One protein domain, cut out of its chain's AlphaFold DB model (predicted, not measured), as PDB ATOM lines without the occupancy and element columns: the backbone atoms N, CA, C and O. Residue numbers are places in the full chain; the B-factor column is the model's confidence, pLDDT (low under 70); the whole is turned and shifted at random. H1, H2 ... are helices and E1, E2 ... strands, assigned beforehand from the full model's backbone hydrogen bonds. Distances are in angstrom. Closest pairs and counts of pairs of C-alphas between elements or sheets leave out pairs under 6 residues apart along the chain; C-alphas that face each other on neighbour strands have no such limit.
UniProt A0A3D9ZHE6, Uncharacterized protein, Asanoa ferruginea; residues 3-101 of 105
ATOM      1  N   ASP A   3     181.177 248.452 296.986       76.69
ATOM      2  CA  ASP A   3     180.485 248.257 295.697       76.69
ATOM      3  C   ASP A   3     181.300 248.736 294.482       76.69
ATOM      4  O   ASP A   3     181.503 247.984 293.535       76.69
ATOM      5  N   ALA A   4     181.883 249.939 294.531       81.81
ATOM      6  CA  ALA A   4     182.634 250.498 293.397       81.81
ATOM      7  C   ALA A   4     183.923 249.720 293.061       81.81
ATOM      8  O   ALA A   4     184.345 249.665 291.906       81.81
ATOM      9  N   PHE A   5     184.561 249.116 294.071       82.69
ATOM     10  CA  PHE A   5     185.745 248.279 293.870       82.69
ATOM     11  C   PHE A   5     185.373 246.905 293.294       82.69
ATOM     12  O   PHE A   5     186.061 246.429 292.398       82.69
ATOM     13  N   GLY A   6     184.256 246.308 293.731       86.81
ATOM     14  CA  GLY A   6     183.733 245.064 293.154       86.81
ATOM     15  C   GLY A   6     183.384 245.218 291.672       86.81
ATOM     16  O   GLY A   6     183.855 244.447 290.843       86.81
ATOM     17  N   GLU A   7     182.688 246.296 291.307       88.62
ATOM     18  CA  GLU A   7     182.383 246.610 289.903       88.62
ATOM     19  C   GLU A   7     183.638 246.894 289.059       88.62
ATOM     20  O   GLU A   7     183.672 246.632 287.852       88.62
ATOM     21  N   ALA A   8     184.686 247.460 289.664       89.12
ATOM     22  CA  ALA A   8     185.967 247.655 288.994       89.12
ATOM     23  C   ALA A   8     186.690 246.321 288.743       89.12
ATOM     24  O   ALA A   8     187.235 246.135 287.653       89.12
ATOM     25  N   LEU A   9     186.649 245.389 289.702       89.31
ATOM     26  CA  LEU A   9     187.202 244.042 289.549       89.31
ATOM     27  C   LEU A   9     186.447 243.229 288.491       89.31
ATOM     28  O   LEU A   9     187.088 242.638 287.629       89.31
ATOM     29  N   ASP A  10     185.114 243.279 288.464       93.25
ATOM     30  CA  ASP A  10     184.313 242.581 287.448       93.25
ATOM     31  C   ASP A  10     184.589 243.102 286.031       93.25
ATOM     32  O   ASP A  10     184.666 242.337 285.065       93.25
ATOM     33  N   ARG A  11     184.778 244.421 285.878       88.94
ATOM     34  CA  ARG A  11     185.192 245.013 284.596       88.94
ATOM     35  C   ARG A  11     186.600 244.587 284.196       88.94
ATOM     36  O   ARG A  11     186.842 244.372 283.009       88.94
ATOM     37  N   MET A  12     187.512 244.482 285.160       92.75
ATOM     38  CA  MET A  12     188.872 244.011 284.911       92.75
ATOM     39  C   MET A  12     188.873 242.541 284.477       92.75
ATOM     40  O   MET A  12     189.464 242.236 283.446       92.75
ATOM     41  N   ALA A  13     188.135 241.674 285.175       91.25
ATOM     42  CA  ALA A  13     188.010 240.255 284.847       91.25
ATOM     43  C   ALA A  13     187.428 240.038 283.438       91.25
ATOM     44  O   ALA A  13     188.007 239.312 282.633       91.25
ATOM     45  N   ARG A  14     186.349 240.752 283.076       90.00
ATOM     46  CA  ARG A  14     185.795 240.708 281.707       90.00
ATOM     47  C   ARG A  14     186.787 241.194 280.653       90.00
ATOM     48  O   ARG A  14     186.807 240.679 279.538       90.00
ATOM     49  N   ARG A  15     187.591 242.212 280.972       92.38
ATOM     50  CA  ARG A  15     188.619 242.722 280.056       92.38
ATOM     51  C   ARG A  15     189.725 241.690 279.842       92.38
ATOM     52  O   ARG A  15     190.129 241.499 278.701       92.38
ATOM     53  N   GLU A  16     190.197 241.048 280.905       91.50
ATOM     54  CA  GLU A  16     191.220 240.001 280.830       91.50
ATOM     55  C   GLU A  16     190.737 238.806 279.999       91.50
ATOM     56  O   GLU A  16     191.447 238.353 279.103       91.50
ATOM     57  N   GLU A  17     189.496 238.364 280.211       90.38
ATOM     58  CA  GLU A  17     188.887 237.286 279.429       90.38
ATOM     59  C   GLU A  17     188.778 237.643 277.936       90.38
ATOM     60  O   GLU A  17     189.155 236.845 277.079       90.38
ATOM     61  N   LEU A  18     188.352 238.867 277.598       92.19
ATOM     62  CA  LEU A  18     188.308 239.332 276.206       92.19
ATOM     63  C   LEU A  18     189.693 239.396 275.555       92.19
ATOM     64  O   LEU A  18     189.837 239.038 274.387       92.19
ATOM     65  N   GLU A  19     190.705 239.869 276.280       90.44
ATOM     66  CA  GLU A  19     192.080 239.908 275.774       90.44
ATOM     67  C   GLU A  19     192.630 238.496 275.553       90.44
ATOM     68  O   GLU A  19     193.252 238.237 274.521       90.44
ATOM     69  N   ARG A  20     192.310 237.552 276.444       88.25
ATOM     70  CA  ARG A  20     192.651 236.141 276.261       88.25
ATOM     71  C   ARG A  20     191.987 235.551 275.014       88.25
ATOM     72  O   ARG A  20     192.682 234.976 274.179       88.25
ATOM     73  N   LEU A  21     190.678 235.747 274.841       89.38
ATOM     74  CA  LEU A  21     189.947 235.257 273.664       89.38
ATOM     75  C   LEU A  21     190.500 235.849 272.359       89.38
ATOM     76  O   LEU A  21     190.643 235.141 271.362       89.38
ATOM     77  N   LYS A  22     190.864 237.138 272.352       86.62
ATOM     78  CA  LYS A  22     191.519 237.772 271.199       86.62
ATOM     79  C   LYS A  22     192.893 237.172 270.915       86.62
ATOM     80  O   LYS A  22     193.214 236.958 269.747       86.62
ATOM     81  N   ALA A  23     193.700 236.915 271.943       82.75
ATOM     82  CA  ALA A  23     195.017 236.308 271.786       82.75
ATOM     83  C   ALA A  23     194.917 234.883 271.215       82.75
ATOM     84  O   ALA A  23     195.650 234.549 270.280       82.75
ATOM     85  N   GLU A  24     193.969 234.082 271.708       82.12
ATOM     86  CA  GLU A  24     193.667 232.739 271.194       82.12
ATOM     87  C   GLU A  24     193.175 232.797 269.735       82.12
ATOM     88  O   GLU A  24     193.698 232.091 268.871       82.12
ATOM     89  N   ALA A  25     192.251 233.706 269.405       77.31
ATOM     90  CA  ALA A  25     191.780 233.896 268.032       77.31
ATOM     91  C   ALA A  25     192.899 234.361 267.081       77.31
ATOM     92  O   ALA A  25     192.999 233.885 265.948       77.31
ATOM     93  N   ALA A  26     193.775 235.262 267.535       73.81
ATOM     94  CA  ALA A  26     194.934 235.709 266.771       73.81
ATOM     95  C   ALA A  26     195.966 234.586 266.582       73.81
ATOM     96  O   ALA A  26     196.596 234.513 265.531       73.81
ATOM     97  N   ALA A  27     196.157 233.701 267.567       73.31
ATOM     98  CA  ALA A  27     196.962 232.486 267.412       73.31
ATOM     99  C   ALA A  27     196.371 231.555 266.347       73.31
ATOM    100  O   ALA A  27     197.061 231.245 265.380       73.31
ATOM    101  N   ASN A  28     195.080 231.231 266.445       77.88
ATOM    102  CA  ASN A  28     194.402 230.375 265.469       77.88
ATOM    103  C   ASN A  28     194.457 230.948 264.045       77.88
ATOM    104  O   ASN A  28     194.742 230.219 263.097       77.88
ATOM    105  N   LYS A  29     194.256 232.263 263.883       75.31
ATOM    106  CA  LYS A  29     194.379 232.932 262.577       75.31
ATOM    107  C   LYS A  29     195.806 232.883 262.021       75.31
ATOM    108  O   LYS A  29     195.993 232.768 260.816       75.31
ATOM    109  N   ARG A  30     196.838 232.978 262.863       73.19
ATOM    110  CA  ARG A  30     198.234 232.859 262.403       73.19
ATOM    111  C   ARG A  30     198.523 231.461 261.875       73.19
ATOM    112  O   ARG A  30     199.084 231.333 260.790       73.19
ATOM    113  N   THR A  31     198.077 230.435 262.597       74.12
ATOM    114  CA  THR A  31     198.171 229.044 262.142       74.12
ATOM    115  C   THR A  31     197.400 228.834 260.837       74.12
ATOM    116  O   THR A  31     197.894 228.125 259.964       74.12
ATOM    117  N   SER A  32     196.250 229.500 260.646       82.50
ATOM    118  CA  SER A  32     195.492 229.411 259.389       82.50
ATOM    119  C   SER A  32     196.236 230.038 258.208       82.50
ATOM    120  O   SER A  32     196.351 229.399 257.170       82.50
ATOM    121  N   VAL A  33     196.823 231.231 258.368       88.50
ATOM    122  CA  VAL A  33     197.636 231.869 257.311       88.50
ATOM    123  C   VAL A  33     198.840 231.000 256.950       88.50
ATOM    124  O   VAL A  33     199.143 230.809 255.776       88.50
ATOM    125  N   ALA A  34     199.522 230.453 257.954       88.31
ATOM    126  CA  ALA A  34     200.680 229.597 257.744       88.31
ATOM    127  C   ALA A  34     200.306 228.318 256.964       88.31
ATOM    128  O   ALA A  34     201.004 227.945 256.019       88.31
ATOM    129  N   ALA A  35     199.165 227.708 257.297       87.25
ATOM    130  CA  ALA A  35     198.615 226.563 256.576       87.25
ATOM    131  C   ALA A  35     198.193 226.911 255.135       87.25
ATOM    132  O   ALA A  35     198.481 226.149 254.216       87.25
ATOM    133  N   GLU A  36     197.571 228.073 254.910       92.75
ATOM    134  CA  GLU A  36     197.201 228.541 253.565       92.75
ATOM    135  C   GLU A  36     198.426 228.696 252.651       92.75
ATOM    136  O   GLU A  36     198.396 228.271 251.495       92.75
ATOM    137  N   VAL A  37     199.526 229.257 253.170       94.06
ATOM    138  CA  VAL A  37     200.784 229.383 252.414       94.06
ATOM    139  C   VAL A  37     201.367 228.004 252.098       94.06
ATOM    140  O   VAL A  37     201.788 227.767 250.965       94.06
ATOM    141  N   ALA A  38     201.372 227.081 253.064       91.38
ATOM    142  CA  ALA A  38     201.856 225.720 252.845       91.38
ATOM    143  C   ALA A  38     201.048 224.985 251.759       91.38
ATOM    144  O   ALA A  38     201.639 224.358 250.879       91.38
ATOM    145  N   GLU A  39     199.719 225.130 251.744       93.75
ATOM    146  CA  GLU A  39     198.862 224.566 250.691       93.75
ATOM    147  C   GLU A  39     199.111 225.201 249.316       93.75
ATOM    148  O   GLU A  39     199.093 224.512 248.294       93.75
ATOM    149  N   ALA A  40     199.385 226.506 249.260       95.75
ATOM    150  CA  ALA A  40     199.756 227.157 248.007       95.75
ATOM    151  C   ALA A  40     201.078 226.597 247.449       95.75
ATOM    152  O   ALA A  40     201.169 226.309 246.256       95.75
ATOM    153  N   VAL A  41     202.080 226.391 248.310       95.81
ATOM    154  CA  VAL A  41     203.378 225.813 247.926       95.81
ATOM    155  C   VAL A  41     203.244 224.345 247.532       95.81
ATOM    156  O   VAL A  41     203.860 223.927 246.553       95.81
ATOM    157  N   ARG A  42     202.397 223.571 248.219       94.69
ATOM    158  CA  ARG A  42     202.100 222.176 247.865       94.69
ATOM    159  C   ARG A  42     201.672 222.039 246.405       94.69
ATOM    160  O   ARG A  42     202.238 221.212 245.697       94.69
ATOM    161  N   ARG A  43     200.776 222.906 245.921       95.12
ATOM    162  CA  ARG A  43     200.351 222.914 244.506       95.12
ATOM    163  C   ARG A  43     201.508 223.158 243.540       95.12
ATOM    164  O   ARG A  43     201.504 222.613 242.444       95.12
ATOM    165  N   VAL A  44     202.493 223.972 243.917       95.69
ATOM    166  CA  VAL A  44     203.695 224.190 243.096       95.69
ATOM    167  C   VAL A  44     204.539 222.915 243.058       95.69
ATOM    168  O   VAL A  44     204.896 222.451 241.981       95.69
ATOM    169  N   VAL A  45     204.802 222.307 244.218       95.75
ATOM    170  CA  VAL A  45     205.618 221.085 244.338       95.75
ATOM    171  C   VAL A  45     204.982 219.882 243.625       95.75
ATOM    172  O   VAL A  45     205.699 219.060 243.060       95.75
ATOM    173  N   GLU A  46     203.650 219.799 243.571       95.19
ATOM    174  CA  GLU A  46     202.926 218.762 242.813       95.19
ATOM    175  C   GLU A  46     203.270 218.769 241.314       95.19
ATOM    176  O   GLU A  46     203.331 217.710 240.694       95.19
ATOM    177  N   HIS A  47     203.540 219.940 240.728       95.12
ATOM    178  CA  HIS A  47     203.908 220.075 239.312       95.12
ATOM    179  C   HIS A  47     205.416 219.909 239.061       95.12
ATOM    180  O   HIS A  47     205.847 219.862 237.908       95.12
ATOM    181  N   HIS A  48     206.215 219.823 240.125       93.00
ATOM    182  CA  HIS A  48     207.670 219.742 240.074       93.00
ATOM    183  C   HIS A  48     208.165 218.570 240.936       93.00
ATOM    184  O   HIS A  48     208.665 218.791 242.048       93.00
ATOM    185  N   PRO A  49     208.030 217.321 240.440       83.50
ATOM    186  CA  PRO A  49     208.675 216.172 241.070       83.50
ATOM    187  C   PRO A  49     210.176 216.455 241.229       83.50
ATOM    188  O   PRO A  49     210.758 217.178 240.425       83.50
ATOM    189  N   ASP A  50     210.769 215.964 242.315       88.56
ATOM    190  CA  ASP A  50     212.151 216.240 242.763       88.56
ATOM    191  C   ASP A  50     212.395 217.605 243.434       88.56
ATOM    192  O   ASP A  50     213.514 217.903 243.855       88.56
ATOM    193  N   THR A  51     211.361 218.432 243.619       93.38
ATOM    194  CA  THR A  51     211.484 219.683 244.385       93.38
ATOM    195  C   THR A  51     211.078 219.485 245.845       93.38
ATOM    196  O   THR A  51     210.036 218.908 246.147       93.38
ATOM    197  N   THR A  52     211.886 220.012 246.768       93.50
ATOM    198  CA  THR A  52     211.540 220.153 248.192       93.50
ATOM    199  C   THR A  52     211.652 221.622 248.582       93.50
ATOM    200  O   THR A  52     212.621 222.288 248.219       93.50
ATOM    201  N   VAL A  53     210.665 222.138 249.315       94.50
ATOM    202  CA  VAL A  53     210.578 223.548 249.710       94.50
ATOM    203  C   VAL A  53     210.440 223.658 251.220       94.50
ATOM    204  O   VAL A  53     209.566 223.039 251.820       94.50
ATOM    205  N   THR A  54     211.255 224.510 251.831       93.06
ATOM    206  CA  THR A  54     211.065 224.935 253.220       93.06
ATOM    207  C   THR A  54     210.363 226.287 253.230       93.06
ATOM    208  O   THR A  54     210.828 227.236 252.600       93.06
ATOM    209  N   VAL A  55     209.251 226.384 253.953       91.81
ATOM    210  CA  VAL A  55     208.449 227.605 254.084       91.81
ATOM    211  C   VAL A  55     208.525 228.073 255.527       91.81
ATOM    212  O   VAL A  55     208.149 227.326 256.422       91.81
ATOM    213  N   ALA A  56     208.966 229.307 255.762       90.94
ATOM    214  CA  ALA A  56     208.882 229.956 257.066       90.94
ATOM    215  C   ALA A  56     207.916 231.142 256.979       90.94
ATOM    216  O   ALA A  56     208.102 232.047 256.166       90.94
ATOM    217  N   VAL A  57     206.878 231.128 257.813       90.69
ATOM    218  CA  VAL A  57     205.853 232.172 257.887       90.69
ATOM    219  C   VAL A  57     206.025 232.924 259.197       90.69
ATOM    220  O   VAL A  57     205.834 232.366 260.275       90.69
ATOM    221  N   GLU A  58     206.388 234.200 259.103       88.69
ATOM    222  CA  GLU A  58     206.479 235.100 260.251       88.69
ATOM    223  C   GLU A  58     205.197 235.943 260.353       88.69
ATOM    224  O   GLU A  58     204.787 236.599 259.395       88.69
ATOM    225  N   SER A  59     204.535 235.932 261.513       82.19
ATOM    226  CA  SER A  59     203.326 236.726 261.754       82.19
ATOM    227  C   SER A  59     203.189 237.128 263.221       82.19
ATOM    228  O   SER A  59     203.194 236.287 264.122       82.19
ATOM    229  N   ALA A  60     203.057 238.438 263.462       81.62
ATOM    230  CA  ALA A  60     202.963 239.042 264.796       81.62
ATOM    231  C   ALA A  60     204.034 238.519 265.782       81.62
ATOM    232  O   ALA A  60     203.722 238.147 266.911       81.62
ATOM    233  N   GLY A  61     205.291 238.443 265.328       79.06
ATOM    234  CA  GLY A  61     206.437 238.010 266.139       79.06
ATOM    235  C   GLY A  61     206.569 236.498 266.356       79.06
ATOM    236  O   GLY A  61     207.542 236.072 266.965       79.06
ATOM    237  N   ALA A  62     205.637 235.683 265.850       78.00
ATOM    238  CA  ALA A  62     205.758 234.227 265.839       78.00
ATOM    239  C   ALA A  62     206.237 233.739 264.466       78.00
ATOM    240  O   ALA A  62     205.829 234.289 263.443       78.00
ATOM    241  N   SER A  63     207.068 232.695 264.446       84.50
ATOM    242  CA  SER A  63     207.506 232.015 263.226       84.50
ATOM    243  C   SER A  63     206.955 230.590 263.210       84.50
ATOM    244  O   SER A  63     207.055 229.871 264.203       84.50
ATOM    245  N   THR A  64     206.348 230.182 262.100       87.00
ATOM    246  CA  THR A  64     205.908 228.803 261.855       87.00
ATOM    247  C   THR A  64     206.582 228.304 260.590       87.00
ATOM    248  O   THR A  64     206.531 228.979 259.565       87.00
ATOM    249  N   ALA A  65     207.220 227.139 260.661       90.62
ATOM    250  CA  ALA A  65     207.945 226.564 259.539       90.62
ATOM    251  C   ALA A  65     207.324 225.238 259.091       90.62
ATOM    252  O   ALA A  65     206.863 224.448 259.916       90.62
ATOM    253  N   PHE A  66     207.371 224.982 257.785       92.44
ATOM    254  CA  PHE A  66     206.945 223.738 257.151       92.44
ATOM    255  C   PHE A  66     207.994 223.264 256.152       92.44
ATOM    256  O   PHE A  66     208.678 224.077 255.526       92.44
ATOM    257  N   LEU A  67     208.077 221.954 255.967       93.69
ATOM    258  CA  LEU A  67     208.759 221.321 254.852       93.69
ATOM    259  C   LEU A  67     207.699 220.719 253.930       93.69
ATOM    260  O   LEU A  67     206.830 219.973 254.372       93.69
ATOM    261  N   VAL A  68     207.756 221.083 252.653       95.31
ATOM    262  CA  VAL A  68     206.834 220.635 251.610       95.31
ATOM    263  C   VAL A  68     207.637 219.852 250.584       95.31
ATOM    264  O   VAL A  68     208.547 220.395 249.959       95.31
ATOM    265  N   GLY A  69     207.325 218.574 250.416       94.38
ATOM    266  CA  GLY A  69     208.107 217.694 249.555       94.38
ATOM    267  C   GLY A  69     207.419 216.368 249.282       94.38
ATOM    268  O   GLY A  69     206.418 216.020 249.910       94.38
ATOM    269  N   TRP A  70     207.966 215.623 248.327       94.94
ATOM    270  CA  TRP A  70     207.464 214.305 247.962       94.94
ATOM    271  C   TRP A  70     207.824 213.257 249.022       94.94
ATOM    272  O   TRP A  70     208.982 213.117 249.408       94.94
ATOM    273  N   ALA A  71     206.822 212.510 249.475       90.81
ATOM    274  CA  ALA A  71     206.960 211.346 250.338       90.81
ATOM    275  C   ALA A  71     205.890 210.316 249.957       90.81
ATOM    276  O   ALA A  71     204.712 210.655 249.867       90.81
ATOM    277  N   ASN A  72     206.288 209.056 249.761       88.12
ATOM    278  CA  ASN A  72     205.379 207.959 249.402       88.12
ATOM    279  C   ASN A  72     204.490 208.285 248.182       88.12
ATOM    280  O   ASN A  72     203.269 208.175 248.260       88.12
ATOM    281  N   ASP A  73     205.103 208.740 247.084       89.50
ATOM    282  CA  ASP A  73     204.420 209.099 245.828       89.50
ATOM    283  C   ASP A  73     203.336 210.190 245.953       89.50
ATOM    284  O   ASP A  73     202.481 210.338 245.080       89.50
ATOM    285  N   ALA A  74     203.379 210.997 247.016       91.94
ATOM    286  CA  ALA A  74     202.502 212.145 247.201       91.94
ATOM    287  C   ALA A  74     203.261 213.344 247.781       91.94
ATOM    288  O   ALA A  74     204.258 213.196 248.487       91.94
ATOM    289  N   VAL A  75     202.769 214.557 247.524       94.81
ATOM    290  CA  VAL A  75     203.296 215.752 248.196       94.81
ATOM    291  C   VAL A  75     202.770 215.799 249.626       94.81
ATOM    292  O   VAL A  75     201.561 215.821 249.862       94.81
ATOM    293  N   SER A  76     203.701 215.844 250.571       93.19
ATOM    294  CA  SER A  76     203.462 215.921 252.008       93.19
ATOM    295  C   SER A  76     203.892 217.281 252.561       93.19
ATOM    296  O   SER A  76     204.790 217.932 252.024       93.19
ATOM    297  N   ILE A  77     203.232 217.706 253.639       93.50
ATOM    298  CA  ILE A  77     203.583 218.895 254.419       93.50
ATOM    299  C   ILE A  77     203.910 218.408 255.828       93.50
ATOM    300  O   ILE A  77     203.073 217.781 256.478       93.50
ATOM    301  N   SER A  78     205.114 218.695 256.305       89.81
ATOM    302  CA  SER A  78     205.566 218.350 257.652       89.81
ATOM    303  C   SER A  78     206.078 219.591 258.390       89.81
ATOM    304  O   SER A  78     206.353 220.615 257.758       89.81
ATOM    305  N   PRO A  79     206.180 219.558 259.731       87.44
ATOM    306  CA  PRO A  79     206.803 220.640 260.484       87.44
ATOM    307  C   PRO A  79     208.237 220.885 260.004       87.44
ATOM    308  O   PRO A  79     209.047 219.963 259.924       87.44
ATOM    309  N   GLY A  80     208.539 222.136 259.669       84.00
ATOM    310  CA  GLY A  80     209.864 222.569 259.238       84.00
ATOM    311  C   GLY A  80     210.716 223.051 260.416       84.00
ATOM    312  O   GLY A  80     210.194 223.303 261.504       84.00
ATOM    313  N   PRO A  81     212.033 223.221 260.214       77.62
ATOM    314  CA  PRO A  81     212.908 223.759 261.245       77.62
ATOM    315  C   PRO A  81     212.505 225.201 261.575       77.62
ATOM    316  O   PRO A  81     212.505 226.076 260.707       77.62
ATOM    317  N   VAL A  82     212.154 225.452 262.837       73.19
ATOM    318  CA  VAL A  82     211.862 226.807 263.315       73.19
ATOM    319  C   VAL A  82     213.138 227.641 263.348       73.19
ATOM    320  O   VAL A  82     214.232 227.140 263.631       73.19
ATOM    321  N   LYS A  83     212.997 228.937 263.063       69.06
ATOM    322  CA  LYS A  83     214.074 229.912 263.237       69.06
ATOM    323  C   LYS A  83     214.587 229.805 264.676       69.06
ATOM    324  O   LYS A  83     213.792 229.714 265.607       69.06
ATOM    325  N   ASP A  84     215.904 229.735 264.827       73.06
ATOM    326  CA  ASP A  84     216.612 229.549 266.101       73.06
ATOM    327  C   ASP A  84     216.588 228.134 266.705       73.06
ATOM    328  O   ASP A  84     217.153 227.945 267.779       73.06
ATOM    329  N   ALA A  85     216.064 227.111 266.015       77.25
ATOM    330  CA  ALA A  85     216.148 225.721 266.489       77.25
ATOM    331  C   ALA A  85     217.596 225.285 266.779       77.25
ATOM    332  O   ALA A  85     217.877 224.696 267.819       77.25
ATOM    333  N   ALA A  86     218.537 225.631 265.893       80.75
ATOM    334  CA  ALA A  86     219.955 225.332 266.090       80.75
ATOM    335  C   ALA A  86     220.565 226.108 267.270       80.75
ATOM    336  O   ALA A  86     221.398 225.571 267.992       80.75
ATOM    337  N   ALA A  87     220.138 227.356 267.489       82.19
ATOM    338  CA  ALA A  87     220.605 228.166 268.612       82.19
ATOM    339  C   ALA A  87     220.044 227.655 269.950       82.19
ATOM    340  O   ALA A  87     220.788 227.562 270.923       82.19
ATOM    341  N   GLN A  88     218.767 227.260 269.986       80.88
ATOM    342  CA  GLN A  88     218.152 226.600 271.141       80.88
ATOM    343  C   GLN A  88     218.826 225.260 271.438       80.88
ATOM    344  O   GLN A  88     219.148 224.994 272.590       80.88
ATOM    345  N   LEU A  89     219.102 224.448 270.414       84.69
ATOM    346  CA  LEU A  89     219.825 223.189 270.582       84.69
ATOM    347  C   LEU A  89     221.245 223.423 271.116       84.69
ATOM    348  O   LEU A  89     221.676 222.729 272.029       84.69
ATOM    349  N   ALA A  90     221.955 224.427 270.596       91.00
ATOM    350  CA  ALA A  90     223.275 224.794 271.095       91.00
ATOM    351  C   ALA A  90     223.240 225.254 272.564       91.00
ATOM    352  O   ALA A  90     224.165 224.950 273.314       91.00
ATOM    353  N   GLU A  91     222.187 225.960 272.984       92.00
ATOM    354  CA  GLU A  91     221.994 226.350 274.384       92.00
ATOM    355  C   GLU A  91     221.639 225.149 275.271       92.00
ATOM    356  O   GLU A  91     222.207 225.015 276.350       92.00
ATOM    357  N   LEU A  92     220.787 224.231 274.804       93.69
ATOM    358  CA  LEU A  92     220.485 222.986 275.518       93.69
ATOM    359  C   LEU A  92     221.745 222.143 275.731       93.69
ATOM    360  O   LEU A  92     222.008 221.721 276.849       93.69
ATOM    361  N   ILE A  93     222.569 221.970 274.695       94.06
ATOM    362  CA  ILE A  93     223.853 221.257 274.782       94.06
ATOM    363  C   ILE A  93     224.829 221.975 275.724       94.06
ATOM    364  O   ILE A  93     225.598 221.336 276.437       94.06
ATOM    365  N   ARG A  94     224.831 223.315 275.732       91.62
ATOM    366  CA  ARG A  94     225.669 224.099 276.650       91.62
ATOM    367  C   ARG A  94     225.259 223.884 278.109       91.62
ATOM    368  O   ARG A  94     226.135 223.854 278.971       91.62
ATOM    369  N   GLN A  95     223.959 223.767 278.376       94.88
ATOM    370  CA  GLN A  95     223.414 223.508 279.709       94.88
ATOM    371  C   GLN A  95     223.605 222.053 280.136       94.88
ATOM    372  O   GLN A  95     223.922 221.795 281.296       94.88
ATOM    373  N   ASP A  96     223.453 221.122 279.195       94.50
ATOM    374  CA  ASP A  96     223.625 219.696 279.409       94.50
ATOM    375  C   ASP A  96     224.468 219.059 278.285       94.50
ATOM    376  O   ASP A  96     223.941 218.621 277.256       94.50
ATOM    377  N   PRO A  97     225.796 218.964 278.473       90.44
ATOM    378  CA  PRO A  97     226.679 218.356 277.486       90.44
ATOM    379  C   PRO A  97     226.488 216.837 277.359       90.44
ATOM    380  O   PRO A  97     227.012 216.248 276.412       90.44
ATOM    381  N   THR A  98     225.740 216.187 278.262       89.62
ATOM    382  CA  THR A  98     225.449 214.747 278.156       89.62
ATOM    383  C   THR A  98     224.495 214.427 277.006       89.62
ATOM    384  O   THR A  98     224.521 213.306 276.510       89.62
ATOM    385  N   LEU A  99     223.771 215.422 276.477       85.94
ATOM    386  CA  LEU A  99     222.938 215.300 275.272       85.94
ATOM    387  C   LEU A  99     223.719 214.907 274.005       85.94
ATOM    388  O   LEU A  99     223.117 214.528 273.003       85.94
ATOM    389  N   LEU A 100     225.048 215.036 274.020       85.81
ATOM    390  CA  LEU A 100     225.924 214.602 272.930       85.81
ATOM    391  C   LEU A 100     226.504 213.199 273.140       85.81
ATOM    392  O   LEU A 100     227.143 212.669 272.228       85.81
ATOM    393  N   ALA A 101     226.350 212.619 274.331       81.19
ATOM    394  CA  ALA A 101     226.823 211.271 274.586       81.19
ATOM    395  C   ALA A 101     225.914 210.273 273.847       81.19
ATOM    396  O   ALA A 101     224.698 210.457 273.839       81.19
TER     397      ALA A 101
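Overview. This is residues 3 to 101 of the 105 residues of an uncharacterized protein of Asanoa ferruginea (UniProt A0A3D9ZHE6). One very long helix, H1, makes the longest axis; its second part packs on one face of a small three-stranded sheet, while residues 3 to 25 stick out as a bare arm. Beyond the sheet the last residues lead away to a short helical arm, H2 with the small H3 at its end. The 99 printed residues hold three named helices and three named strands in the order H1 E1 E2 E3 H2 H3. The sheet runs E1 E2 E3, antiparallel, and the class is mixed, helices and strands. The whole is extended, with a radius of gyration of the C-alphas of 20.9 A and spans of 69 by 42 by 20 A.

Along the chain. H1, residues 3 to 46, begins at C-alpha 3 (180.485, 248.257, 295.697) and is 64.6 A long. E1 is residues 53 to 59, 19.3 A; E2 is residues 62 to 71, 27.7 A; E3 is residues 74 to 79, 16.3 A. H2, residues 85 to 95, is 15.2 A long. H3, residues 97 to 100, ends at C-alpha 100 (225.924, 214.602, 272.930).

Arrangement. H1 is on the sheet at a height of 6.6 A, over E2; on the local plane it stands at 28 degrees to E2, only just along the strands. The closest C-alphas of H1 and E2 are those of Arg 42 and Val 68, 6.2 A apart. E1, E2 and E3 form a meander, each strand the antiparallel neighbour of the one before. In the hairpin E1 and E2, N 55 and O 66 are 2.9 A apart, within hydrogen-bond range; in the hairpin E2 and E3, N 67 and O 78 are 2.8 A apart. H2 is not on the sheet, and is apart from H1. H2 and H3 are close but not clearly touching, the closest C-alphas being those of Ile 93 and Leu 99, 6.0 A apart. In H2 every O i to N i+4 pair is within hydrogen-bond range, in H1 39 of 40; H3 is too short for such a pair.

Size, cuts and confidence. The two C-alphas farthest apart are those of Asp 3 and Asp 50, 69.5 A. The printed part has no cut and no long link. Residue 83 alone has pLDDT under 70.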